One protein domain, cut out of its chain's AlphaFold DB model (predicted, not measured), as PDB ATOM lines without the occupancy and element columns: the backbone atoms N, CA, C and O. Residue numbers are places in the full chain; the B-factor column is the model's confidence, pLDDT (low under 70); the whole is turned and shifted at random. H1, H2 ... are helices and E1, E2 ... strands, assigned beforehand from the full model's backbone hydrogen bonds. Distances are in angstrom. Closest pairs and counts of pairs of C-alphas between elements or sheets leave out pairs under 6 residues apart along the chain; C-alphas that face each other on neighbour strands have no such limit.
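AT A GLANCE: This is residues 42 to 73 and 206 to 336 of the 361 residues of an uncharacterized protein of Jinshanibacter zhutongyuii (UniProt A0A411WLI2). A two-sheet sandwich makes one end of an elongated body, and three helices reaching away from it make the other end. H1 and H2 run side by side in opposite ways, H2 folds back into H3, and the last part of H1, residues 64 to 71, reaches past the edge of the larger sheet at E6. The larger sheet, E2 - E3 - E4 - E7 - E6, and the smaller, E1 - E8 - E5, are each antiparallel. The printed part has 163 residues, with three named helices and eight named strands in the order H1 E1 E2 E3 E4 E5 E6 H2 H3 E7 E8, a mixed class. It is loose, with a radius of gyration of the C-alphas of 19.4 A and spans of 60 by 34 by 25 A.

HOW THE PARTS SIT: The larger sheet is twisted and runs E2 (residues 216 to 218), E3 (224 to 231), E4 (234 to 242), E7 (314 to 323), E6 (261 to 268). E2, E3 and E4 form a meander, each strand the antiparallel neighbour of the one before. N 217 and O 225 are 2.9 A apart, N 226 and O 238 2.9 A, N 237 and O 319 3.0 A, N 265 and O 320 2.9 A, each within hydrogen-bond range. The smaller sheet is E1 (206 to 210), E8 (329 to 335), E5 (246 to 252), with N 208 and O 332 at 2.8 A and N 250 and O 331 at 2.8 A. The two form a sandwich, two sheets face to face: the parts that face each other are 9.2 A centre to centre, and the strands of the one stand at 35 degrees to those of the other. H1 (43 to 71) only grazes the larger sheet with residues 64 to 71; H2 (271 to 288) only grazes it with 271 to 272. H1 touches H2 at a shallow tilt of 24 degrees, opposite ways, closest C-alphas Leu 61 and Thr 273, 6.2 A. H2, with residues 279 to 286 alone, touches H3 (296 to 304), a helical hairpin, closest C-alphas Met 283 and Leu 303, 6.1 A. Every O i to N i+4 pair is within hydrogen-bond range in H3, 22 of 25 in H1 and 13 of 14 in H2.

IN THESE COORDINATES: H1, 40.3 A long, begins at C-alpha 43 (-30.748, 9.142, 30.199) and has a kink of 31 degrees near residue 50. H2 is 26.0 A, E7 27.3 A and E4 25.8 A long. E8 ends at C-alpha 335 (-43.254, -26.775, 24.813).

THE WHOLE: The C-alphas of Ser 44 and Glu 255, the two farthest apart, are 61.1 A apart. Residues 74 to 205 are not printed; C-alphas 73 and 206 are 34.4 A apart across the cut. Of the links printed whole, none is long. Mean pLDDT of the printed part is 74.6; 49 residues are under 70, among them 55 to 73, 266 to 276 and 304 to 315.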
ATOM      1  N   SER A  42     -34.878   9.201  27.543       85.38
ATOM      2  CA  SER A  42     -33.629   9.933  27.784       85.38
ATOM      3  C   SER A  42     -32.898   9.406  29.022       85.38
ATOM      4  O   SER A  42     -33.535   8.988  29.991       85.38
ATOM      5  N   LEU A  43     -31.568   9.520  29.044       84.19
ATOM      6  CA  LEU A  43     -30.748   9.142  30.199       84.19
ATOM      7  C   LEU A  43     -31.181   9.867  31.490       84.19
ATOM      8  O   LEU A  43     -31.241   9.260  32.555       84.19
ATOM      9  N   SER A  44     -31.573  11.143  31.401       82.56
ATOM     10  CA  SER A  44     -32.101  11.884  32.557       82.56
ATOM     11  C   SER A  44     -33.394  11.274  33.100       82.56
ATOM     12  O   SER A  44     -33.582  11.231  34.310       82.56
ATOM     13  N   LYS A  45     -34.279  10.797  32.220       81.56
ATOM     14  CA  LYS A  45     -35.531  10.143  32.615       81.56
ATOM     15  C   LYS A  45     -35.282   8.724  33.135       81.56
ATOM     16  O   LYS A  45     -35.890   8.327  34.122       81.56
ATOM     17  N   ALA A  46     -34.340   7.998  32.534       82.00
ATOM     18  CA  ALA A  46     -33.879   6.697  33.013       82.00
ATOM     19  C   ALA A  46     -33.329   6.770  34.445       82.00
ATOM     20  O   ALA A  46     -33.598   5.879  35.245       82.00
ATOM     21  N   ARG A  47     -32.642   7.864  34.801       82.81
ATOM     22  CA  ARG A  47     -32.184   8.123  36.174       82.81
ATOM     23  C   ARG A  47     -33.338   8.136  37.168       82.81
ATOM     24  O   ARG A  47     -33.276   7.446  38.176       82.81
ATOM     25  N   THR A  48     -34.390   8.894  36.857       78.81
ATOM     26  CA  THR A  48     -35.588   9.008  37.699       78.81
ATOM     27  C   THR A  48     -36.339   7.678  37.799       78.81
ATOM     28  O   THR A  48     -36.879   7.356  38.852       78.81
ATOM     29  N   CYS A  49     -36.342   6.881  36.726       77.56
ATOM     30  CA  CYS A  49     -37.016   5.584  36.694       77.56
ATOM     31  C   CYS A  49     -36.227   4.450  37.366       77.56
ATOM     32  O   CYS A  49     -36.826   3.462  37.791       77.56
ATOM     33  N   LEU A  50     -34.898   4.560  37.484       80.75
ATOM     34  CA  LEU A  50     -34.055   3.520  38.085       80.75
ATOM     35  C   LEU A  50     -34.417   3.271  39.554       80.75
ATOM     36  O   LEU A  50     -34.489   2.120  39.974       80.75
ATOM     37  N   ASP A  51     -34.732   4.324  40.311       79.12
ATOM     38  CA  ASP A  51     -35.186   4.192  41.699       79.12
ATOM     39  C   ASP A  51     -36.522   3.439  41.800       79.12
ATOM     40  O   ASP A  51     -36.705   2.613  42.697       79.12
ATOM     41  N   SER A  52     -37.429   3.648  40.840       68.56
ATOM     42  CA  SER A  52     -38.699   2.920  40.745       68.56
ATOM     43  C   SER A  52     -38.479   1.427  40.529       68.56
ATOM     44  O   SER A  52     -39.082   0.600  41.211       68.56
ATOM     45  N   VAL A  53     -37.589   1.082  39.596       67.38
ATOM     46  CA  VAL A  53     -37.272  -0.313  39.279       67.38
ATOM     47  C   VAL A  53     -36.559  -0.983  40.458       67.38
ATOM     48  O   VAL A  53     -36.904  -2.107  40.810       67.38
ATOM     49  N   ILE A  54     -35.652  -0.279  41.145       73.38
ATOM     50  CA  ILE A  54     -35.010  -0.766  42.377       73.38
ATOM     51  C   ILE A  54     -36.052  -1.076  43.460       73.38
ATOM     52  O   ILE A  54     -35.947  -2.107  44.121       73.38
ATOM     53  N   ILE A  55     -37.056  -0.214  43.656       68.69
ATOM     54  CA  ILE A  55     -38.139  -0.452  44.626       68.69
ATOM     55  C   ILE A  55     -38.938  -1.705  44.253       68.69
ATOM     56  O   ILE A  55     -39.184  -2.545  45.116       68.69
ATOM     57  N   ILE A  56     -39.290  -1.867  42.974       62.53
ATOM     58  CA  ILE A  56     -40.013  -3.048  42.483       62.53
ATOM     59  C   ILE A  56     -39.189  -4.320  42.709       62.53
ATOM     60  O   ILE A  56     -39.711  -5.290  43.245       62.53
ATOM     61  N   TYR A  57     -37.898  -4.320  42.370       60.97
ATOM     62  CA  TYR A  57     -37.031  -5.486  42.568       60.97
ATOM     63  C   TYR A  57     -36.777  -5.799  44.047       60.97
ATOM     64  O   TYR A  57     -36.661  -6.967  44.397       60.97
ATOM     65  N   LYS A  58     -36.744  -4.792  44.933       68.25
ATOM     66  CA  LYS A  58     -36.723  -5.020  46.388       68.25
ATOM     67  C   LYS A  58     -38.005  -5.678  46.884       68.25
ATOM     68  O   LYS A  58     -37.921  -6.554  47.737       68.25
ATOM     69  N   GLN A  59     -39.161  -5.271  46.361       59.50
ATOM     70  CA  GLN A  59     -40.434  -5.906  46.699       59.50
ATOM     71  C   GLN A  59     -40.472  -7.352  46.197       59.50
ATOM     72  O   GLN A  59     -40.796  -8.242  46.969       59.50
ATOM     73  N   ILE A  60     -40.060  -7.596  44.947       55.53
ATOM     74  CA  ILE A  60     -39.954  -8.951  44.385       55.53
ATOM     75  C   ILE A  60     -39.007  -9.804  45.238       55.53
ATOM     76  O   ILE A  60     -39.369 -10.913  45.596       55.53
ATOM     77  N   LEU A  61     -37.841  -9.278  45.633       62.62
ATOM     78  CA  LEU A  61     -36.909  -9.980  46.521       62.62
ATOM     79  C   LEU A  61     -37.558 -10.357  47.859       62.62
ATOM     80  O   LEU A  61     -37.396 -11.480  48.320       62.62
ATOM     81  N   GLN A  62     -38.291  -9.430  48.480       59.38
ATOM     82  CA  GLN A  62     -38.986  -9.680  49.745       59.38
ATOM     83  C   GLN A  62     -40.093 -10.727  49.597       59.38
ATOM     84  O   GLN A  62     -40.206 -11.609  50.445       59.38
ATOM     85  N   ASP A  63     -40.880 -10.647  48.525       53.81
ATOM     86  CA  ASP A  63     -41.950 -11.599  48.235       53.81
ATOM     87  C   ASP A  63     -41.369 -12.996  47.950       53.81
ATOM     88  O   ASP A  63     -41.850 -13.983  48.503       53.81
ATOM     89  N   THR A  64     -40.284 -13.079  47.169       54.31
ATOM     90  CA  THR A  64     -39.541 -14.320  46.902       54.31
ATOM     91  C   THR A  64     -38.951 -14.909  48.190       54.31
ATOM     92  O   THR A  64     -39.128 -16.097  48.447       54.31
ATOM     93  N   GLN A  65     -38.315 -14.102  49.049       61.56
ATOM     94  CA  GLN A  65     -37.750 -14.557  50.331       61.56
ATOM     95  C   GLN A  65     -38.827 -15.027  51.327       61.56
ATOM     96  O   GLN A  65     -38.621 -15.994  52.064       61.56
ATOM     97  N   GLU A  66     -39.982 -14.360  51.371       58.12
ATOM     98  CA  GLU A  66     -41.121 -14.770  52.202       58.12
ATOM     99  C   GLU A  66     -41.736 -16.084  51.692       58.12
ATOM    100  O   GLU A  66     -42.054 -16.971  52.488       58.12
ATOM    101  N   GLU A  67     -41.840 -16.259  50.374       52.28
ATOM    102  CA  GLU A  67     -42.315 -17.501  49.761       52.28
ATOM    103  C   GLU A  67     -41.320 -18.663  49.962       52.28
ATOM    104  O   GLU A  67     -41.729 -19.792  50.251       52.28
ATOM    105  N   GLU A  68     -40.009 -18.397  49.923       55.22
ATOM    106  CA  GLU A  68     -38.964 -19.352  50.318       55.22
ATOM    107  C   GLU A  68     -39.111 -19.781  51.784       55.22
ATOM    108  O   GLU A  68     -39.085 -20.981  52.080       55.22
ATOM    109  N   ARG A  69     -39.328 -18.836  52.715       55.50
ATOM    110  CA  ARG A  69     -39.573 -19.162  54.135       55.50
ATOM    111  C   ARG A  69     -40.833 -20.005  54.321       55.50
ATOM    112  O   ARG A  69     -40.824 -20.944  55.117       55.50
ATOM    113  N   ARG A  70     -41.910 -19.707  53.590       51.22
ATOM    114  CA  ARG A  70     -43.150 -20.504  53.624       51.22
ATOM    115  C   ARG A  70     -42.933 -21.910  53.073       51.22
ATOM    116  O   ARG A  70     -43.406 -22.876  53.668       51.22
ATOM    117  N   SER A  71     -42.143 -22.040  52.011       40.94
ATOM    118  CA  SER A  71     -41.826 -23.320  51.367       40.94
ATOM    119  C   SER A  71     -40.925 -24.226  52.218       40.94
ATOM    120  O   SER A  71     -41.022 -25.446  52.124       40.94
ATOM    121  N   GLN A  72     -40.111 -23.662  53.117       44.53
ATOM    122  CA  GLN A  72     -39.315 -24.418  54.099       44.53
ATOM    123  C   GLN A  72     -40.150 -25.026  55.249       44.53
ATOM    124  O   GLN A  72     -39.603 -25.723  56.101       44.53
ATOM    125  N   SER A  73     -41.469 -24.791  55.280       31.67
ATOM    126  CA  SER A  73     -42.366 -25.204  56.373       31.67
ATOM    127  C   SER A  73     -43.171 -26.487  56.104       31.67
ATOM    128  O   SER A  73     -43.965 -26.888  56.957       31.67
ATOM    129  N   GLN A 206     -38.916 -28.737  22.214       83.56
ATOM    130  CA  GLN A 206     -37.506 -28.944  22.479       83.56
ATOM    131  C   GLN A 206     -37.347 -30.101  23.463       83.56
ATOM    132  O   GLN A 206     -38.045 -30.177  24.470       83.56
ATOM    133  N   GLN A 207     -36.419 -31.009  23.173       89.31
ATOM    134  CA  GLN A 207     -36.113 -32.137  24.048       89.31
ATOM    135  C   GLN A 207     -34.784 -31.896  24.753       89.31
ATOM    136  O   GLN A 207     -33.761 -31.679  24.107       89.31
ATOM    137  N   ILE A 208     -34.808 -31.963  26.078       89.94
ATOM    138  CA  ILE A 208     -33.628 -31.898  26.933       89.94
ATOM    139  C   ILE A 208     -33.439 -33.264  27.578       89.94
ATOM    140  O   ILE A 208     -34.374 -33.808  28.165       89.94
ATOM    141  N   MET A 209     -32.232 -33.813  27.476       93.06
ATOM    142  CA  MET A 209     -31.859 -35.061  28.134       93.06
ATOM    143  C   MET A 209     -30.896 -34.757  29.278       93.06
ATOM    144  O   MET A 209     -29.891 -34.078  29.068       93.06
ATOM    145  N   LEU A 210     -31.193 -35.269  30.470       89.69
ATOM    146  CA  LEU A 210     -30.321 -35.181  31.637       89.69
ATOM    147  C   LEU A 210     -29.944 -36.588  32.095       89.69
ATOM    148  O   LEU A 210     -30.794 -37.465  32.233       89.69
ATOM    149  N   THR A 211     -28.658 -36.788  32.355       91.88
ATOM    150  CA  THR A 211     -28.096 -38.047  32.867       91.88
ATOM    151  C   THR A 211     -27.145 -37.738  34.022       91.88
ATOM    152  O   THR A 211     -26.697 -36.597  34.138       91.88
ATOM    153  N   PRO A 212     -26.764 -38.715  34.861       82.56
ATOM    154  CA  PRO A 212     -25.749 -38.485  35.891       82.56
ATOM    155  C   PRO A 212     -24.407 -37.974  35.334       82.56
ATOM    156  O   PRO A 212     -23.725 -37.194  35.993       82.56
ATOM    157  N   THR A 213     -24.041 -38.370  34.108       86.62
ATOM    158  CA  THR A 213     -22.811 -37.915  33.429       86.62
ATOM    159  C   THR A 213     -22.964 -36.554  32.752       86.62
ATOM    160  O   THR A 213     -21.984 -35.825  32.618       86.62
ATOM    161  N   HIS A 214     -24.187 -36.178  32.375       83.75
ATOM    162  CA  HIS A 214     -24.530 -34.874  31.808       83.75
ATOM    163  C   HIS A 214     -25.686 -34.260  32.608       83.75
ATOM    164  O   HIS A 214     -26.827 -34.217  32.135       83.75
ATOM    165  N   PRO A 215     -25.421 -33.811  33.849       80.75
ATOM    166  CA  PRO A 215     -26.472 -33.427  34.779       80.75
ATOM    167  C   PRO A 215     -27.013 -32.022  34.515       80.75
ATOM    168  O   PRO A 215     -27.891 -31.573  35.241       80.75
ATOM    169  N   GLN A 216     -26.497 -31.283  33.531       80.50
ATOM    170  CA  GLN A 216     -26.930 -29.916  33.275       80.50
ATOM    171  C   GLN A 216     -26.891 -29.555  31.792       80.50
ATOM    172  O   GLN A 216     -25.910 -29.821  31.104       80.50
ATOM    173  N   VAL A 217     -27.930 -28.850  31.346       79.88
ATOM    174  CA  VAL A 217     -27.998 -28.181  30.045       79.88
ATOM    175  C   VAL A 217     -28.312 -26.704  30.274       79.88
ATOM    176  O   VAL A 217     -29.208 -26.369  31.049       79.88
ATOM    177  N   LYS A 218     -27.557 -25.814  29.622       77.75
ATOM    178  CA  LYS A 218     -27.793 -24.363  29.610       77.75
ATOM    179  C   LYS A 218     -28.019 -23.908  28.176       77.75
ATOM    180  O   LYS A 218     -27.265 -24.300  27.289       77.75
ATOM    181  N   MET A 219     -29.025 -23.073  27.967       76.12
ATOM    182  CA  MET A 219     -29.370 -22.517  26.664       76.12
ATOM    183  C   MET A 219     -28.842 -21.089  26.531       76.12
ATOM    184  O   MET A 219     -28.648 -20.386  27.522       76.12
ATOM    185  N   ALA A 220     -28.645 -20.638  25.292       65.12
ATOM    186  CA  ALA A 220     -28.150 -19.290  25.004       65.12
ATOM    187  C   ALA A 220     -29.087 -18.176  25.509       65.12
ATOM    188  O   ALA A 220     -28.624 -17.090  25.837       65.12
ATOM    189  N   ASN A 221     -30.388 -18.457  25.609       62.91
ATOM    190  CA  ASN A 221     -31.396 -17.519  26.097       62.91
ATOM    191  C   ASN A 221     -31.478 -17.435  27.633       62.91
ATOM    192  O   ASN A 221     -32.342 -16.732  28.133       62.91
ATOM    193  N   GLY A 222     -30.617 -18.132  28.386       62.47
ATOM    194  CA  GLY A 222     -30.628 -18.109  29.853       62.47
ATOM    195  C   GLY A 222     -31.459 -19.215  30.512       62.47
ATOM    196  O   GLY A 222     -31.439 -19.332  31.740       62.47
ATOM    197  N   GLU A 223     -32.131 -20.070  29.733       78.50
ATOM    198  CA  GLU A 223     -32.749 -21.286  30.272       78.50
ATOM    199  C   GLU A 223     -31.702 -22.256  30.809       78.50
ATOM    200  O   GLU A 223     -30.603 -22.405  30.260       78.50
ATOM    201  N   SER A 224     -32.059 -22.982  31.866       81.31
ATOM    202  CA  SER A 224     -31.215 -24.062  32.358       81.31
ATOM    203  C   SER A 224     -32.012 -25.198  32.973       81.31
ATOM    204  O   SER A 224     -32.973 -24.978  33.704       81.31
ATOM    205  N   TYR A 225     -31.536 -26.411  32.731       86.94
ATOM    206  CA  TYR A 225     -32.130 -27.660  33.181       86.94
ATOM    207  C   TYR A 225     -31.048 -28.422  33.928       86.94
ATOM    208  O   TYR A 225     -29.978 -28.665  33.364       86.94
ATOM    209  N   ARG A 226     -31.276 -28.758  35.196       83.75
ATOM    210  CA  ARG A 226     -30.254 -29.388  36.032       83.75
ATOM    211  C   ARG A 226     -30.822 -30.547  36.834       83.75
ATOM    212  O   ARG A 226     -31.743 -30.379  37.622       83.75
ATOM    213  N   LEU A 227     -30.205 -31.706  36.683       80.06
ATOM    214  CA  LEU A 227     -30.373 -32.857  37.546       80.06
ATOM    215  C   LEU A 227     -29.590 -32.614  38.840       80.06
ATOM    216  O   LEU A 227     -28.369 -32.461  38.822       80.06
ATOM    217  N   ILE A 228     -30.305 -32.531  39.958       80.19
ATOM    218  CA  ILE A 228     -29.721 -32.334  41.290       80.19
ATOM    219  C   ILE A 228     -29.420 -33.685  41.934       80.19
ATOM    220  O   ILE A 228     -28.368 -33.861  42.543       80.19
ATOM    221  N   LYS A 229     -30.344 -34.636  41.786       80.81
ATOM    222  CA  LYS A 229     -30.239 -35.974  42.365       80.81
ATOM    223  C   LYS A 229     -30.948 -36.985  41.471       80.81
ATOM    224  O   LYS A 229     -32.031 -36.691  40.982       80.81
ATOM    225  N   MET A 230     -30.366 -38.166  41.312       85.38
ATOM    226  CA  MET A 230     -30.992 -39.345  40.712       85.38
ATOM    227  C   MET A 230     -30.468 -40.561  41.469       85.38
ATOM    228  O   MET A 230     -29.315 -40.942  41.295       85.38
ATOM    229  N   GLU A 231     -31.270 -41.085  42.387       82.69
ATOM    230  CA  GLU A 231     -30.874 -42.187  43.264       82.69
ATOM    231  C   GLU A 231     -32.110 -43.003  43.624       82.69
ATOM    232  O   GLU A 231     -33.153 -42.441  43.978       82.69
ATOM    233  N   ASP A 232     -31.989 -44.325  43.528       89.19
ATOM    234  CA  ASP A 232     -33.120 -45.240  43.618       89.19
ATOM    235  C   ASP A 232     -34.276 -44.739  42.739       89.19
ATOM    236  O   ASP A 232     -34.087 -44.392  41.580       89.19
ATOM    237  N   LYS A 233     -35.484 -44.666  43.294       87.50
ATOM    238  CA  LYS A 233     -36.696 -44.227  42.601       87.50
ATOM    239  C   LYS A 233     -36.895 -42.712  42.618       87.50
ATOM    240  O   LYS A 233     -37.836 -42.228  41.991       87.50
ATOM    241  N   GLN A 234     -36.058 -41.974  43.347       85.62
ATOM    242  CA  GLN A 234     -36.222 -40.542  43.553       85.62
ATOM    243  C   GLN A 234     -35.302 -39.753  42.625       85.62
ATOM    244  O   GLN A 234     -34.112 -40.029  42.474       85.62
ATOM    245  N   THR A 235     -35.851 -38.711  42.021       84.19
ATOM    246  CA  THR A 235     -35.105 -37.797  41.170       84.19
ATOM    247  C   THR A 235     -35.480 -36.359  41.479       84.19
ATOM    248  O   THR A 235     -36.656 -36.018  41.528       84.19
ATOM    249  N   ILE A 236     -34.480 -35.503  41.675       83.44
ATOM    250  CA  ILE A 236     -34.668 -34.071  41.904       83.44
ATOM    251  C   ILE A 236     -34.117 -33.319  40.703       83.44
ATOM    252  O   ILE A 236     -32.946 -33.477  40.345       83.44
ATOM    253  N   VAL A 237     -34.951 -32.478  40.105       85.44
ATOM    254  CA  VAL A 237     -34.595 -31.665  38.944       85.44
ATOM    255  C   VAL A 237     -34.945 -30.206  39.192       85.44
ATOM    256  O   VAL A 237     -35.970 -29.888  39.789       85.44
ATOM    257  N   LEU A 238     -34.069 -29.324  38.730       82.69
ATOM    258  CA  LEU A 238     -34.204 -27.882  38.781       82.69
ATOM    259  C   LEU A 238     -34.383 -27.345  37.360       82.69
ATOM    260  O   LEU A 238     -33.529 -27.566  36.496       82.69
ATOM    261  N   LEU A 239     -35.484 -26.637  37.132       84.81
ATOM    262  CA  LEU A 239     -35.859 -26.066  35.847       84.81
ATOM    263  C   LEU A 239     -35.901 -24.548  35.956       84.81
ATOM    264  O   LEU A 239     -36.618 -23.999  36.787       84.81
ATOM    265  N   ARG A 240     -35.158 -23.869  35.090       80.38
ATOM    266  CA  ARG A 240     -35.169 -22.418  34.932       80.38
ATOM    267  C   ARG A 240     -35.611 -22.119  33.508       80.38
ATOM    268  O   ARG A 240     -34.841 -22.327  32.572       80.38
ATOM    269  N   MET A 241     -36.851 -21.671  33.357       76.75
ATOM    270  CA  MET A 241     -37.512 -21.484  32.060       76.75
ATOM    271  C   MET A 241     -38.238 -20.138  32.018       76.75
ATOM    272  O   MET A 241     -38.552 -19.603  33.084       76.75
ATOM    273  N   PRO A 242     -38.543 -19.579  30.835       72.12
ATOM    274  CA  PRO A 242     -39.354 -18.375  30.730       72.12
ATOM    275  C   PRO A 242     -40.713 -18.579  31.401       72.12
ATOM    276  O   PRO A 242     -41.288 -19.673  31.350       72.12
ATOM    277  N   GLY A 243     -41.257 -17.535  32.019       64.44
ATOM    278  CA  GLY A 243     -42.565 -17.596  32.662       64.44
ATOM    279  C   GLY A 243     -43.654 -18.079  31.697       64.44
ATOM    280  O   GLY A 243     -43.721 -17.629  30.555       64.44
ATOM    281  N   LYS A 244     -44.535 -18.970  32.178       65.44
ATOM    282  CA  LYS A 244     -45.618 -19.640  31.417       65.44
ATOM    283  C   LYS A 244     -45.167 -20.720  30.421       65.44
ATOM    284  O   LYS A 244     -46.011 -21.227  29.681       65.44
ATOM    285  N   THR A 245     -43.892 -21.106  30.419       72.62
ATOM    286  CA  THR A 245     -43.423 -22.266  29.644       72.62
ATOM    287  C   THR A 245     -44.064 -23.543  30.174       72.62
ATOM    288  O   THR A 245     -44.055 -23.797  31.380       72.62
ATOM    289  N   GLN A 246     -44.623 -24.347  29.273       77.50
ATOM    290  CA  GLN A 246     -45.164 -25.658  29.616       77.50
ATOM    291  C   GLN A 246     -44.138 -26.745  29.333       77.50
ATOM    292  O   GLN A 246     -43.352 -26.639  28.393       77.50
ATOM    293  N   TYR A 247     -44.147 -27.801  30.139       80.88
ATOM    294  CA  TYR A 247     -43.187 -28.884  29.992       80.88
ATOM    295  C   TYR A 247     -43.727 -30.218  30.508       80.88
ATOM    296  O   TYR A 247     -44.609 -30.282  31.367       80.88
ATOM    297  N   VAL A 248     -43.152 -31.296  29.979       82.94
ATOM    298  CA  VAL A 248     -43.373 -32.678  30.414       82.94
ATOM    299  C   VAL A 248     -42.038 -33.269  30.838       82.94
ATOM    300  O   VAL A 248     -41.055 -33.116  30.120       82.94
ATOM    301  N   ILE A 249     -42.006 -33.973  31.969       86.50
ATOM    302  CA  ILE A 249     -40.819 -34.697  32.437       86.50
ATOM    303  C   ILE A 249     -41.107 -36.196  32.409       86.50
ATOM    304  O   ILE A 249     -42.132 -36.643  32.920       86.50
ATOM    305  N   GLU A 250     -40.191 -36.964  31.833       88.12
ATOM    306  CA  GLU A 250     -40.224 -38.423  31.791       88.12
ATOM    307  C   GLU A 250     -38.938 -38.977  32.399       88.12
ATOM    308  O   GLU A 250     -37.842 -38.577  32.006       88.12
ATOM    309  N   GLY A 251     -39.065 -39.905  33.344       90.19
ATOM    310  CA  GLY A 251     -37.959 -40.778  33.724       90.19
ATOM    311  C   GLY A 251     -37.888 -41.926  32.732       90.19
ATOM    312  O   GLY A 251     -38.929 -42.490  32.400       90.19
ATOM    313  N   LEU A 252     -36.697 -42.250  32.243       92.25
ATOM    314  CA  LEU A 252     -36.483 -43.340  31.293       92.25
ATOM    315  C   LEU A 252     -35.579 -44.410  31.903       92.25
ATOM    316  O   LEU A 252     -34.668 -44.085  32.671       92.25
ATOM    317  N   ASP A 253     -35.807 -45.667  31.535       92.44
ATOM    318  CA  ASP A 253     -34.861 -46.759  31.784       92.44
ATOM    319  C   ASP A 253     -33.681 -46.755  30.787       92.44
ATOM    320  O   ASP A 253     -33.506 -45.817  30.003       92.44
ATOM    321  N   GLU A 254     -32.846 -47.796  30.841       91.25
ATOM    322  CA  GLU A 254     -31.680 -47.963  29.962       91.25
ATOM    323  C   GLU A 254     -32.076 -48.174  28.494       91.25
ATOM    324  O   GLU A 254     -31.352 -47.763  27.586       91.25
ATOM    325  N   GLU A 255     -33.247 -48.768  28.248       90.00
ATOM    326  CA  GLU A 255     -33.800 -48.976  26.910       90.00
ATOM    327  C   GLU A 255     -34.573 -47.759  26.367       90.00
ATOM    328  O   GLU A 255     -35.029 -47.775  25.220       90.00
ATOM    329  N   GLY A 256     -34.720 -46.692  27.156       86.81
ATOM    330  CA  GLY A 256     -35.425 -45.469  26.771       86.81
ATOM    331  C   GLY A 256     -36.953 -45.545  26.880       86.81
ATOM    332  O   GLY A 256     -37.651 -44.752  26.240       86.81
ATOM    333  N   ARG A 257     -37.499 -46.482  27.661       88.56
ATOM    334  CA  ARG A 257     -38.934 -46.595  27.963       88.56
ATOM    335  C   ARG A 257     -39.311 -45.672  29.118       88.56
ATOM    336  O   ARG A 257     -38.618 -45.627  30.134       88.56
ATOM    337  N   ALA A 258     -40.431 -44.963  28.984       87.81
ATOM    338  CA  ALA A 258     -40.942 -44.094  30.033       87.81
ATOM    339  C   ALA A 258     -41.387 -44.893  31.259       87.81
ATOM    340  O   ALA A 258     -42.210 -45.806  31.186       87.81
ATOM    341  N   LEU A 259     -40.864 -44.495  32.410       88.25
ATOM    342  CA  LEU A 259     -41.229 -45.024  33.709       88.25
ATOM    343  C   LEU A 259     -42.498 -44.350  34.216       88.25
ATOM    344  O   LEU A 259     -42.743 -43.159  33.997       88.25
ATOM    345  N   LYS A 260     -43.302 -45.112  34.952       85.56
ATOM    346  CA  LYS A 260     -44.495 -44.590  35.609       85.56
ATOM    347  C   LYS A 260     -44.098 -43.631  36.733       85.56
ATOM    348  O   LYS A 260     -43.466 -44.026  37.712       85.56
ATOM    349  N   LEU A 261     -44.503 -42.368  36.610       81.69
ATOM    350  CA  LEU A 261     -44.378 -41.376  37.676       81.69
ATOM    351  C   LEU A 261     -45.444 -41.652  38.746       81.69
ATOM    352  O   LEU A 261     -46.640 -41.656  38.462       81.69
ATOM    353  N   THR A 262     -45.006 -41.919  39.971       80.69
ATOM    354  CA  THR A 262     -45.878 -42.270  41.107       80.69
ATOM    355  C   THR A 262     -46.248 -41.064  41.955       80.69
ATOM    356  O   THR A 262     -47.365 -40.985  42.461       80.69
ATOM    357  N   ASN A 263     -45.324 -40.118  42.095       76.38
ATOM    358  CA  ASN A 263     -45.541 -38.866  42.799       76.38
ATOM    359  C   ASN A 263     -44.641 -37.790  42.194       76.38
ATOM    360  O   ASN A 263     -43.522 -38.075  41.758       76.38
ATOM    361  N   MET A 264     -45.117 -36.554  42.212       75.50
ATOM    362  CA  MET A 264     -44.313 -35.389  41.901       75.50
ATOM    363  C   MET A 264     -44.710 -34.254  42.828       75.50
ATOM    364  O   MET A 264     -45.867 -33.842  42.882       75.50
ATOM    365  N   GLU A 265     -43.706 -33.730  43.508       70.25
ATOM    366  CA  GLU A 265     -43.831 -32.582  44.385       70.25
ATOM    367  C   GLU A 265     -43.127 -31.391  43.751       70.25
ATOM    368  O   GLU A 265     -42.045 -31.509  43.168       70.25
ATOM    369  N   HIS A 266     -43.768 -30.236  43.875       65.25
ATOM    370  CA  HIS A 266     -43.240 -28.962  43.425       65.25
ATOM    371  C   HIS A 266     -42.782 -28.180  44.645       65.25
ATOM    372  O   HIS A 266     -43.561 -27.963  45.570       65.25
ATOM    373  N   SER A 267     -41.536 -27.727  44.627       52.34
ATOM    374  CA  SER A 267     -41.023 -26.773  45.604       52.34
ATOM    375  C   SER A 267     -40.460 -25.573  44.861       52.34
ATOM    376  O   SER A 267     -39.735 -25.740  43.872       52.34
ATOM    377  N   TRP A 268     -40.770 -24.368  45.336       49.69
ATOM    378  CA  TRP A 268     -40.079 -23.172  44.869       49.69
ATOM    379  C   TRP A 268     -38.587 -23.301  45.186       49.69
ATOM    380  O   TRP A 268     -38.220 -23.700  46.293       49.69
ATOM    381  N   TYR A 269     -37.725 -23.037  44.204       45.78
ATOM    382  CA  TYR A 269     -36.281 -23.112  44.403       45.78
ATOM    383  C   TYR A 269     -35.727 -21.729  44.723       45.78
ATOM    384  O   TYR A 269     -35.851 -20.816  43.911       45.78
ATOM    385  N   GLY A 270     -35.044 -21.599  45.862       45.41
ATOM    386  CA  GLY A 270     -34.537 -20.318  46.365       45.41
ATOM    387  C   GLY A 270     -33.335 -19.700  45.627       45.41
ATOM    388  O   GLY A 270     -32.664 -18.819  46.148       45.41
ATOM    389  N   GLY A 271     -33.024 -20.159  44.411       46.94
ATOM    390  CA  GLY A 271     -31.983 -19.560  43.558       46.94
ATOM    391  C   GLY A 271     -32.427 -18.279  42.842       46.94
ATOM    392  O   GLY A 271     -31.617 -17.616  42.200       46.94
ATOM    393  N   GLU A 272     -33.712 -17.935  42.932       55.06
ATOM    394  CA  GLU A 272     -34.246 -16.674  42.419       55.06
ATOM    395  C   GLU A 272     -33.776 -15.486  43.279       55.06
ATOM    396  O   GLU A 272     -33.442 -14.436  42.736       55.06
ATOM    397  N   THR A 273     -33.619 -15.686  44.595       58.97
ATOM    398  CA  THR A 273     -33.074 -14.685  45.525       58.97
ATOM    399  C   THR A 273     -31.671 -14.232  45.126       58.97
ATOM    400  O   THR A 273     -31.461 -13.036  44.951       58.97
ATOM    401  N   GLU A 274     -30.725 -15.147  44.882       61.28
ATOM    402  CA  GLU A 274     -29.341 -14.780  44.516       61.28
ATOM    403  C   GLU A 274     -29.265 -13.986  43.198       61.28
ATOM    404  O   GLU A 274     -28.445 -13.076  43.034       61.28
ATOM    405  N   GLU A 275     -30.133 -14.295  42.235       60.19
ATOM    406  CA  GLU A 275     -30.166 -13.582  40.962       60.19
ATOM    407  C   GLU A 275     -30.863 -12.221  41.058       60.19
ATOM    408  O   GLU A 275     -30.392 -11.240  40.463       60.19
ATOM    409  N   ILE A 276     -31.954 -12.135  41.825       63.25
ATOM    410  CA  ILE A 276     -32.600 -10.861  42.142       63.25
ATOM    411  C   ILE A 276     -31.615  -9.978  42.920       63.25
ATOM    412  O   ILE A 276     -31.480  -8.802  42.589       63.25
ATOM    413  N   GLU A 277     -30.857 -10.530  43.871       70.75
ATOM    414  CA  GLU A 277     -29.802  -9.835  44.620       70.75
ATOM    415  C   GLU A 277     -28.664  -9.352  43.712       70.75
ATOM    416  O   GLU A 277     -28.237  -8.198  43.815       70.75
ATOM    417  N   SER A 278     -28.204 -10.181  42.771       70.62
ATOM    418  CA  SER A 278     -27.196  -9.800  41.768       70.62
ATOM    419  C   SER A 278     -27.685  -8.667  40.859       70.62
ATOM    420  O   SER A 278     -26.950  -7.716  40.571       70.62
ATOM    421  N   SER A 279     -28.944  -8.740  40.423       70.62
ATOM    422  CA  SER A 279     -29.576  -7.722  39.578       70.62
ATOM    423  C   SER A 279     -29.786  -6.417  40.349       70.62
ATOM    424  O   SER A 279     -29.474  -5.335  39.848       70.62
ATOM    425  N   LEU A 280     -30.239  -6.509  41.601       74.12
ATOM    426  CA  LEU A 280     -30.409  -5.376  42.504       74.12
ATOM    427  C   LEU A 280     -29.069  -4.701  42.811       74.12
ATOM    428  O   LEU A 280     -28.983  -3.475  42.790       74.12
ATOM    429  N   THR A 281     -28.010  -5.484  43.018       81.69
ATOM    430  CA  THR A 281     -26.648  -4.975  43.225       81.69
ATOM    431  C   THR A 281     -26.166  -4.182  42.013       81.69
ATOM    432  O   THR A 281     -25.689  -3.058  42.173       81.69
ATOM    433  N   ARG A 282     -26.358  -4.702  40.793       79.88
ATOM    434  CA  ARG A 282     -26.027  -3.984  39.549       79.88
ATOM    435  C   ARG A 282     -26.839  -2.701  39.378       79.88
ATOM    436  O   ARG A 282     -26.279  -1.678  38.998       79.88
ATOM    437  N   MET A 283     -28.133  -2.717  39.702       80.25
ATOM    438  CA  MET A 283     -28.971  -1.512  39.661       80.25
ATOM    439  C   MET A 283     -28.525  -0.448  40.667       80.25
ATOM    440  O   MET A 283     -28.465   0.731  40.322       80.25
ATOM    441  N   ILE A 284     -28.163  -0.852  41.885       83.81
ATOM    442  CA  ILE A 284     -27.625   0.051  42.909       83.81
ATOM    443  C   ILE A 284     -26.283   0.639  42.450       83.81
ATOM    444  O   ILE A 284     -26.108   1.853  42.504       83.81
ATOM    445  N   GLN A 285     -25.380  -0.178  41.904       83.31
ATOM    446  CA  GLN A 285     -24.106   0.291  41.348       83.31
ATOM    447  C   GLN A 285     -24.302   1.265  40.177       83.31
ATOM    448  O   GLN A 285     -23.637   2.297  40.113       83.31
ATOM    449  N   ALA A 286     -25.242   0.979  39.273       84.00
ATOM    450  CA  ALA A 286     -25.576   1.873  38.168       84.00
ATOM    451  C   ALA A 286     -26.151   3.208  38.657       84.00
ATOM    452  O   ALA A 286     -25.862   4.250  38.075       84.00
ATOM    453  N   ARG A 287     -26.945   3.198  39.732       85.06
ATOM    454  CA  ARG A 287     -27.471   4.415  40.359       85.06
ATOM    455  C   ARG A 287     -26.354   5.237  41.003       85.06
ATOM    456  O   ARG A 287     -26.303   6.451  40.807       85.06
ATOM    457  N   ASP A 288     -25.459   4.587  41.740       86.38
ATOM    458  CA  ASP A 288     -24.380   5.251  42.479       86.38
ATOM    459  C   ASP A 288     -23.294   5.805  41.530       86.38
ATOM    460  O   ASP A 288     -22.682   6.837  41.808       86.38
ATOM    461  N   HIS A 289     -23.119   5.185  40.357       86.19
ATOM    462  CA  HIS A 289     -22.173   5.601  39.315       86.19
ATOM    463  C   HIS A 289     -22.855   6.082  38.027       86.19
ATOM    464  O   HIS A 289     -22.296   5.971  36.939       86.19
ATOM    465  N   PHE A 290     -24.054   6.661  38.126       86.38
ATOM    466  CA  PHE A 290     -24.899   6.970  36.965       86.38
ATOM    467  C   PHE A 290     -24.243   7.878  35.913       86.38
ATOM    468  O   PHE A 290     -24.524   7.768  34.723       86.38
ATOM    469  N   SER A 291     -23.336   8.763  36.332       85.94
ATOM    470  CA  SER A 291     -22.610   9.672  35.438       85.94
ATOM    471  C   SER A 291     -21.644   8.973  34.474       85.94
ATOM    472  O   SER A 291     -21.103   9.640  33.599       85.94
ATOM    473  N   GLN A 292     -21.387   7.671  34.643       86.75
ATOM    474  CA  GLN A 292     -20.510   6.905  33.752       86.75
ATOM    475  C   GLN A 292     -21.187   6.506  32.433       86.75
ATOM    476  O   GLN A 292     -20.492   6.187  31.472       86.75
ATOM    477  N   PHE A 293     -22.524   6.517  32.383       86.69
ATOM    478  CA  PHE A 293     -23.287   6.128  31.199       86.69
ATOM    479  C   PHE A 293     -23.497   7.333  30.282       86.69
ATOM    480  O   PHE A 293     -23.905   8.404  30.733       86.69
ATOM    481  N   LYS A 294     -23.227   7.159  28.988       85.94
ATOM    482  CA  LYS A 294     -23.379   8.203  27.963       85.94
ATOM    483  C   LYS A 294     -24.824   8.348  27.512       85.94
ATOM    484  O   LYS A 294     -25.275   9.454  27.223       85.94
ATOM    485  N   ASP A 295     -25.547   7.236  27.474       84.50
ATOM    486  CA  ASP A 295     -26.945   7.171  27.080       84.50
ATOM    487  C   ASP A 295     -27.687   6.055  27.832       84.50
ATOM    488  O   ASP A 295     -27.113   5.250  28.572       84.50
ATOM    489  N   SER A 296     -29.009   6.049  27.689       82.88
ATOM    490  CA  SER A 296     -29.887   5.090  28.354       82.88
ATOM    491  C   SER A 296     -29.751   3.661  27.816       82.88
ATOM    492  O   SER A 296     -30.088   2.718  28.531       82.88
ATOM    493  N   GLN A 297     -29.207   3.474  26.609       80.06
ATOM    494  CA  GLN A 297     -28.941   2.154  26.038       80.06
ATOM    495  C   GLN A 297     -27.692   1.519  26.658       80.06
ATOM    496  O   GLN A 297     -27.670   0.316  26.916       80.06
ATOM    497  N   GLU A 298     -26.656   2.310  26.933       81.25
ATOM    498  CA  GLU A 298     -25.459   1.875  27.653       81.25
ATOM    499  C   GLU A 298     -25.794   1.480  29.096       81.25
ATOM    500  O   GLU A 298     -25.368   0.419  29.560       81.25
ATOM    501  N   LEU A 299     -26.632   2.278  29.766       83.25
ATOM    502  CA  LEU A 299     -27.208   1.937  31.066       83.25
ATOM    503  C   LEU A 299     -27.999   0.623  30.993       83.25
ATOM    504  O   LEU A 299     -27.768  -0.274  31.800       83.25
ATOM    505  N   LEU A 300     -28.896   0.476  30.015       79.25
ATOM    506  CA  LEU A 300     -29.698  -0.737  29.852       79.25
ATOM    507  C   LEU A 300     -28.827  -1.985  29.653       79.25
ATOM    508  O   LEU A 300     -29.048  -3.000  30.310       79.25
ATOM    509  N   ARG A 301     -27.793  -1.896  28.811       74.12
ATOM    510  CA  ARG A 301     -26.855  -2.997  28.546       74.12
ATOM    511  C   ARG A 301     -26.097  -3.421  29.805       74.12
ATOM    512  O   ARG A 301     -25.907  -4.614  30.034       74.12
ATOM    513  N   TYR A 302     -25.692  -2.453  30.629       78.88
ATOM    514  CA  TYR A 302     -25.061  -2.708  31.924       78.88
ATOM    515  C   TYR A 302     -26.030  -3.382  32.908       78.88
ATOM    516  O   TYR A 302     -25.672  -4.370  33.551       78.88
ATOM    517  N   LEU A 303     -27.274  -2.898  32.982       76.88
ATOM    518  CA  LEU A 303     -28.306  -3.438  33.872       76.88
ATOM    519  C   LEU A 303     -28.740  -4.858  33.485       76.88
ATOM    520  O   LEU A 303     -28.917  -5.700  34.362       76.88
ATOM    521  N   GLN A 304     -28.852  -5.152  32.191       67.56
ATOM    522  CA  GLN A 304     -29.190  -6.486  31.684       67.56
ATOM    523  C   GLN A 304     -28.013  -7.474  31.768       67.56
ATOM    524  O   GLN A 304     -28.227  -8.680  31.718       67.56
ATOM    525  N   GLY A 305     -26.771  -6.987  31.913       61.81
ATOM    526  CA  GLY A 305     -25.551  -7.808  31.939       61.81
ATOM    527  C   GLY A 305     -25.439  -8.794  30.773       61.81
ATOM    528  O   GLY A 305     -24.987  -9.909  30.999       61.81
ATOM    529  N   ALA A 306     -25.913  -8.386  29.589       36.22
ATOM    530  CA  ALA A 306     -26.368  -9.232  28.481       36.22
ATOM    531  C   ALA A 306     -25.624 -10.577  28.286       36.22
ATOM    532  O   ALA A 306     -24.392 -10.639  28.302       36.22
ATOM    533  N   PRO A 307     -26.381 -11.620  27.909       34.12
ATOM    534  CA  PRO A 307     -26.503 -11.860  26.476       34.12
ATOM    535  C   PRO A 307     -27.872 -11.453  25.933       34.12
ATOM    536  O   PRO A 307     -28.865 -11.380  26.652       34.12
ATOM    537  N   GLU A 308     -27.859 -11.132  24.641       31.36
ATOM    538  CA  GLU A 308     -28.997 -10.830  23.779       31.36
ATOM    539  C   GLU A 308     -30.163 -11.781  24.063       31.36
ATOM    540  O   GLU A 308     -30.044 -12.969  23.791       31.36
ATOM    541  N   ASN A 309     -31.243 -11.281  24.666       31.20
ATOM    542  CA  ASN A 309     -32.649 -11.614  24.395       31.20
ATOM    543  C   ASN A 309     -33.512 -11.019  25.515       31.20
ATOM    544  O   ASN A 309     -33.393 -11.380  26.684       31.20
ATOM    545  N   GLY A 310     -34.343 -10.047  25.141       34.12
ATOM    546  CA  GLY A 310     -35.207  -9.305  26.049       34.12
ATOM    547  C   GLY A 310     -36.317 -10.134  26.704       34.12
ATOM    548  O   GLY A 310     -36.630 -11.249  26.302       34.12
ATOM    549  N   ASP A 311     -36.922  -9.511  27.713       39.72
ATOM    550  CA  ASP A 311     -38.279  -9.769  28.226       39.72
ATOM    551  C   ASP A 311     -38.666 -11.207  28.583       39.72
ATOM    552  O   ASP A 311     -39.799 -11.632  28.359       39.72
ATOM    553  N   MET A 312     -37.785 -11.954  29.245       46.19
ATOM    554  CA  MET A 312     -38.210 -13.187  29.909       46.19
ATOM    555  C   MET A 312     -37.924 -13.120  31.401       46.19
ATOM    556  O   MET A 312     -36.805 -13.329  31.858       46.19
ATOM    557  N   ARG A 313     -38.974 -12.854  32.191       56.16
ATOM    558  CA  ARG A 313     -38.983 -13.245  33.604       56.16
ATOM    559  C   ARG A 313     -38.883 -14.766  33.643       56.16
ATOM    560  O   ARG A 313     -39.800 -15.445  33.180       56.16
ATOM    561  N   PHE A 314     -37.771 -15.292  34.139       61.38
ATOM    562  CA  PHE A 314     -37.595 -16.726  34.329       61.38
ATOM    563  C   PHE A 314     -38.323 -17.163  35.595       61.38
ATOM    564  O   PHE A 314     -38.228 -16.503  36.620       61.38
ATOM    565  N   SER A 315     -39.030 -18.286  35.530       66.31
ATOM    566  CA  SER A 315     -39.477 -19.006  36.719       66.31
ATOM    567  C   SER A 315     -38.499 -20.136  36.998       66.31
ATOM    568  O   SER A 315     -38.212 -20.933  36.095       66.31
ATOM    569  N   THR A 316     -38.022 -20.227  38.237       71.12
ATOM    570  CA  THR A 316     -37.169 -21.332  38.674       71.12
ATOM    571  C   THR A 316     -37.973 -22.281  39.557       71.12
ATOM    572  O   THR A 316     -38.486 -21.894  40.601       71.12
ATOM    573  N   GLN A 317     -38.102 -23.533  39.132       74.56
ATOM    574  CA  GLN A 317     -38.912 -24.551  39.796       74.56
ATOM    575  C   GLN A 317     -38.066 -25.786  40.084       74.56
ATOM    576  O   GLN A 317     -37.336 -26.260  39.214       74.56
ATOM    577  N   GLN A 318     -38.173 -26.323  41.298       81.25
ATOM    578  CA  GLN A 318     -37.599 -27.618  41.638       81.25
ATOM    579  C   GLN A 318     -38.712 -28.661  41.732       81.25
ATOM    580  O   GLN A 318     -39.737 -28.440  42.380       81.25
ATOM    581  N   HIS A 319     -38.477 -29.817  41.118       81.44
ATOM    582  CA  HIS A 319     -39.368 -30.970  41.181       81.44
ATOM    583  C   HIS A 319     -38.677 -32.125  41.883       81.44
ATOM    584  O   HIS A 319     -37.554 -32.486  41.526       81.44
ATOM    585  N   SER A 320     -39.377 -32.724  42.842       84.31
ATOM    586  CA  SER A 320     -39.039 -34.023  43.421       84.31
ATOM    587  C   SER A 320     -39.958 -35.065  42.789       84.31
ATOM    588  O   SER A 320     -41.172 -35.031  42.977       84.31
ATOM    589  N   LEU A 321     -39.383 -35.951  41.984       86.81
ATOM    590  CA  LEU A 321     -40.062 -36.953  41.168       86.81
ATOM    591  C   LEU A 321     -39.809 -38.336  41.765       86.81
ATOM    592  O   LEU A 321     -38.660 -38.691  42.022       86.81
ATOM    593  N   ASN A 322     -40.863 -39.129  41.951       88.31
ATOM    594  CA  ASN A 322     -40.755 -40.526  42.364       88.31
ATOM    595  C   ASN A 322     -41.290 -41.441  41.266       88.31
ATOM    596  O   ASN A 322     -42.461 -41.343  40.890       88.31
ATOM    597  N   PHE A 323     -40.465 -42.367  40.797       88.44
ATOM    598  CA  PHE A 323     -40.812 -43.324  39.749       88.44
ATOM    599  C   PHE A 323     -41.105 -44.722  40.313       88.44
ATOM    600  O   PHE A 323     -40.749 -45.053  41.442       88.44
ATOM    601  N   SER A 324     -41.778 -45.558  39.528       87.56
ATOM    602  CA  SER A 324     -42.015 -46.981  39.824       87.56
ATOM    603  C   SER A 324     -40.712 -47.763  40.030       87.56
ATOM    604  O   SER A 324     -40.610 -48.567  40.962       87.56
ATOM    605  N   THR A 325     -39.702 -47.482  39.208       89.69
ATOM    606  CA  THR A 325     -38.351 -48.058  39.236       89.69
ATOM    607  C   THR A 325     -37.295 -46.954  39.141       89.69
ATOM    608  O   THR A 325     -37.633 -45.817  38.804       89.69
ATOM    609  N   PRO A 326     -36.020 -47.245  39.453       91.56
ATOM    610  CA  PRO A 326     -34.954 -46.267  39.289       91.56
ATOM    611  C   PRO A 326     -34.800 -45.787  37.838       91.56
ATOM    612  O   PRO A 326     -34.648 -46.631  36.952       91.56
ATOM    613  N   PRO A 327     -34.840 -44.468  37.568       92.56
ATOM    614  CA  PRO A 327     -34.563 -43.938  36.240       92.56
ATOM    615  C   PRO A 327     -33.064 -43.970  35.931       92.56
ATOM    616  O   PRO A 327     -32.231 -43.687  36.790       92.56
ATOM    617  N   HIS A 328     -32.731 -44.255  34.673       94.06
ATOM    618  CA  HIS A 328     -31.383 -44.108  34.123       94.06
ATOM    619  C   HIS A 328     -31.140 -42.686  33.593       94.06
ATOM    620  O   HIS A 328     -30.027 -42.158  33.637       94.06
ATOM    621  N   SER A 329     -32.190 -42.048  33.071       94.31
ATOM    622  CA  SER A 329     -32.130 -40.687  32.532       94.31
ATOM    623  C   SER A 329     -33.454 -39.946  32.709       94.31
ATOM    624  O   SER A 329     -34.494 -40.551  32.978       94.31
ATOM    625  N   LEU A 330     -33.414 -38.620  32.570       92.12
ATOM    626  CA  LEU A 330     -34.605 -37.785  32.460       92.12
ATOM    627  C   LEU A 330     -34.696 -37.166  31.072       92.12
ATOM    628  O   LEU A 330     -33.755 -36.516  30.614       92.12
ATOM    629  N   LYS A 331     -35.879 -37.251  30.473       91.75
ATOM    630  CA  LYS A 331     -36.244 -36.519  29.267       91.75
ATOM    631  C   LYS A 331     -37.255 -35.433  29.607       91.75
ATOM    632  O   LYS A 331     -38.321 -35.716  30.145       91.75
ATOM    633  N   ILE A 332     -36.928 -34.192  29.276       89.38
ATOM    634  CA  ILE A 332     -37.806 -33.037  29.463       89.38
ATOM    635  C   ILE A 332     -38.222 -32.543  28.082       89.38
ATOM    636  O   ILE A 332     -37.374 -32.211  27.255       89.38
ATOM    637  N   HIS A 333     -39.525 -32.497  27.831       86.19
ATOM    638  CA  HIS A 333     -40.100 -31.893  26.634       86.19
ATOM    639  C   HIS A 333     -40.568 -30.493  26.994       86.19
ATOM    640  O   HIS A 333     -41.519 -30.339  27.757       86.19
ATOM    641  N   VAL A 334     -39.885 -29.489  26.463       83.62
ATOM    642  CA  VAL A 334     -40.191 -28.073  26.651       83.62
ATOM    643  C   VAL A 334     -41.067 -27.642  25.488       83.62
ATOM    644  O   VAL A 334     -40.681 -27.770  24.322       83.62
ATOM    645  N   LEU A 335     -42.272 -27.185  25.802       79.06
ATOM    646  CA  LEU A 335     -43.254 -26.775  24.813       79.06
ATOM    647  C   LEU A 335     -43.115 -25.272  24.579       79.06
ATOM    648  O   LEU A 335     -43.034 -24.498  25.536       79.06
ATOM    649  N   SER A 336     -43.093 -24.857  23.311       74.69
ATOM    650  CA  SER A 336     -43.076 -23.435  22.953       74.69
ATOM    651  C   SER A 336     -44.305 -22.701  23.497       74.69
ATOM    652  O   SER A 336     -45.245 -23.306  24.010       74.69
TER     653      SER A 336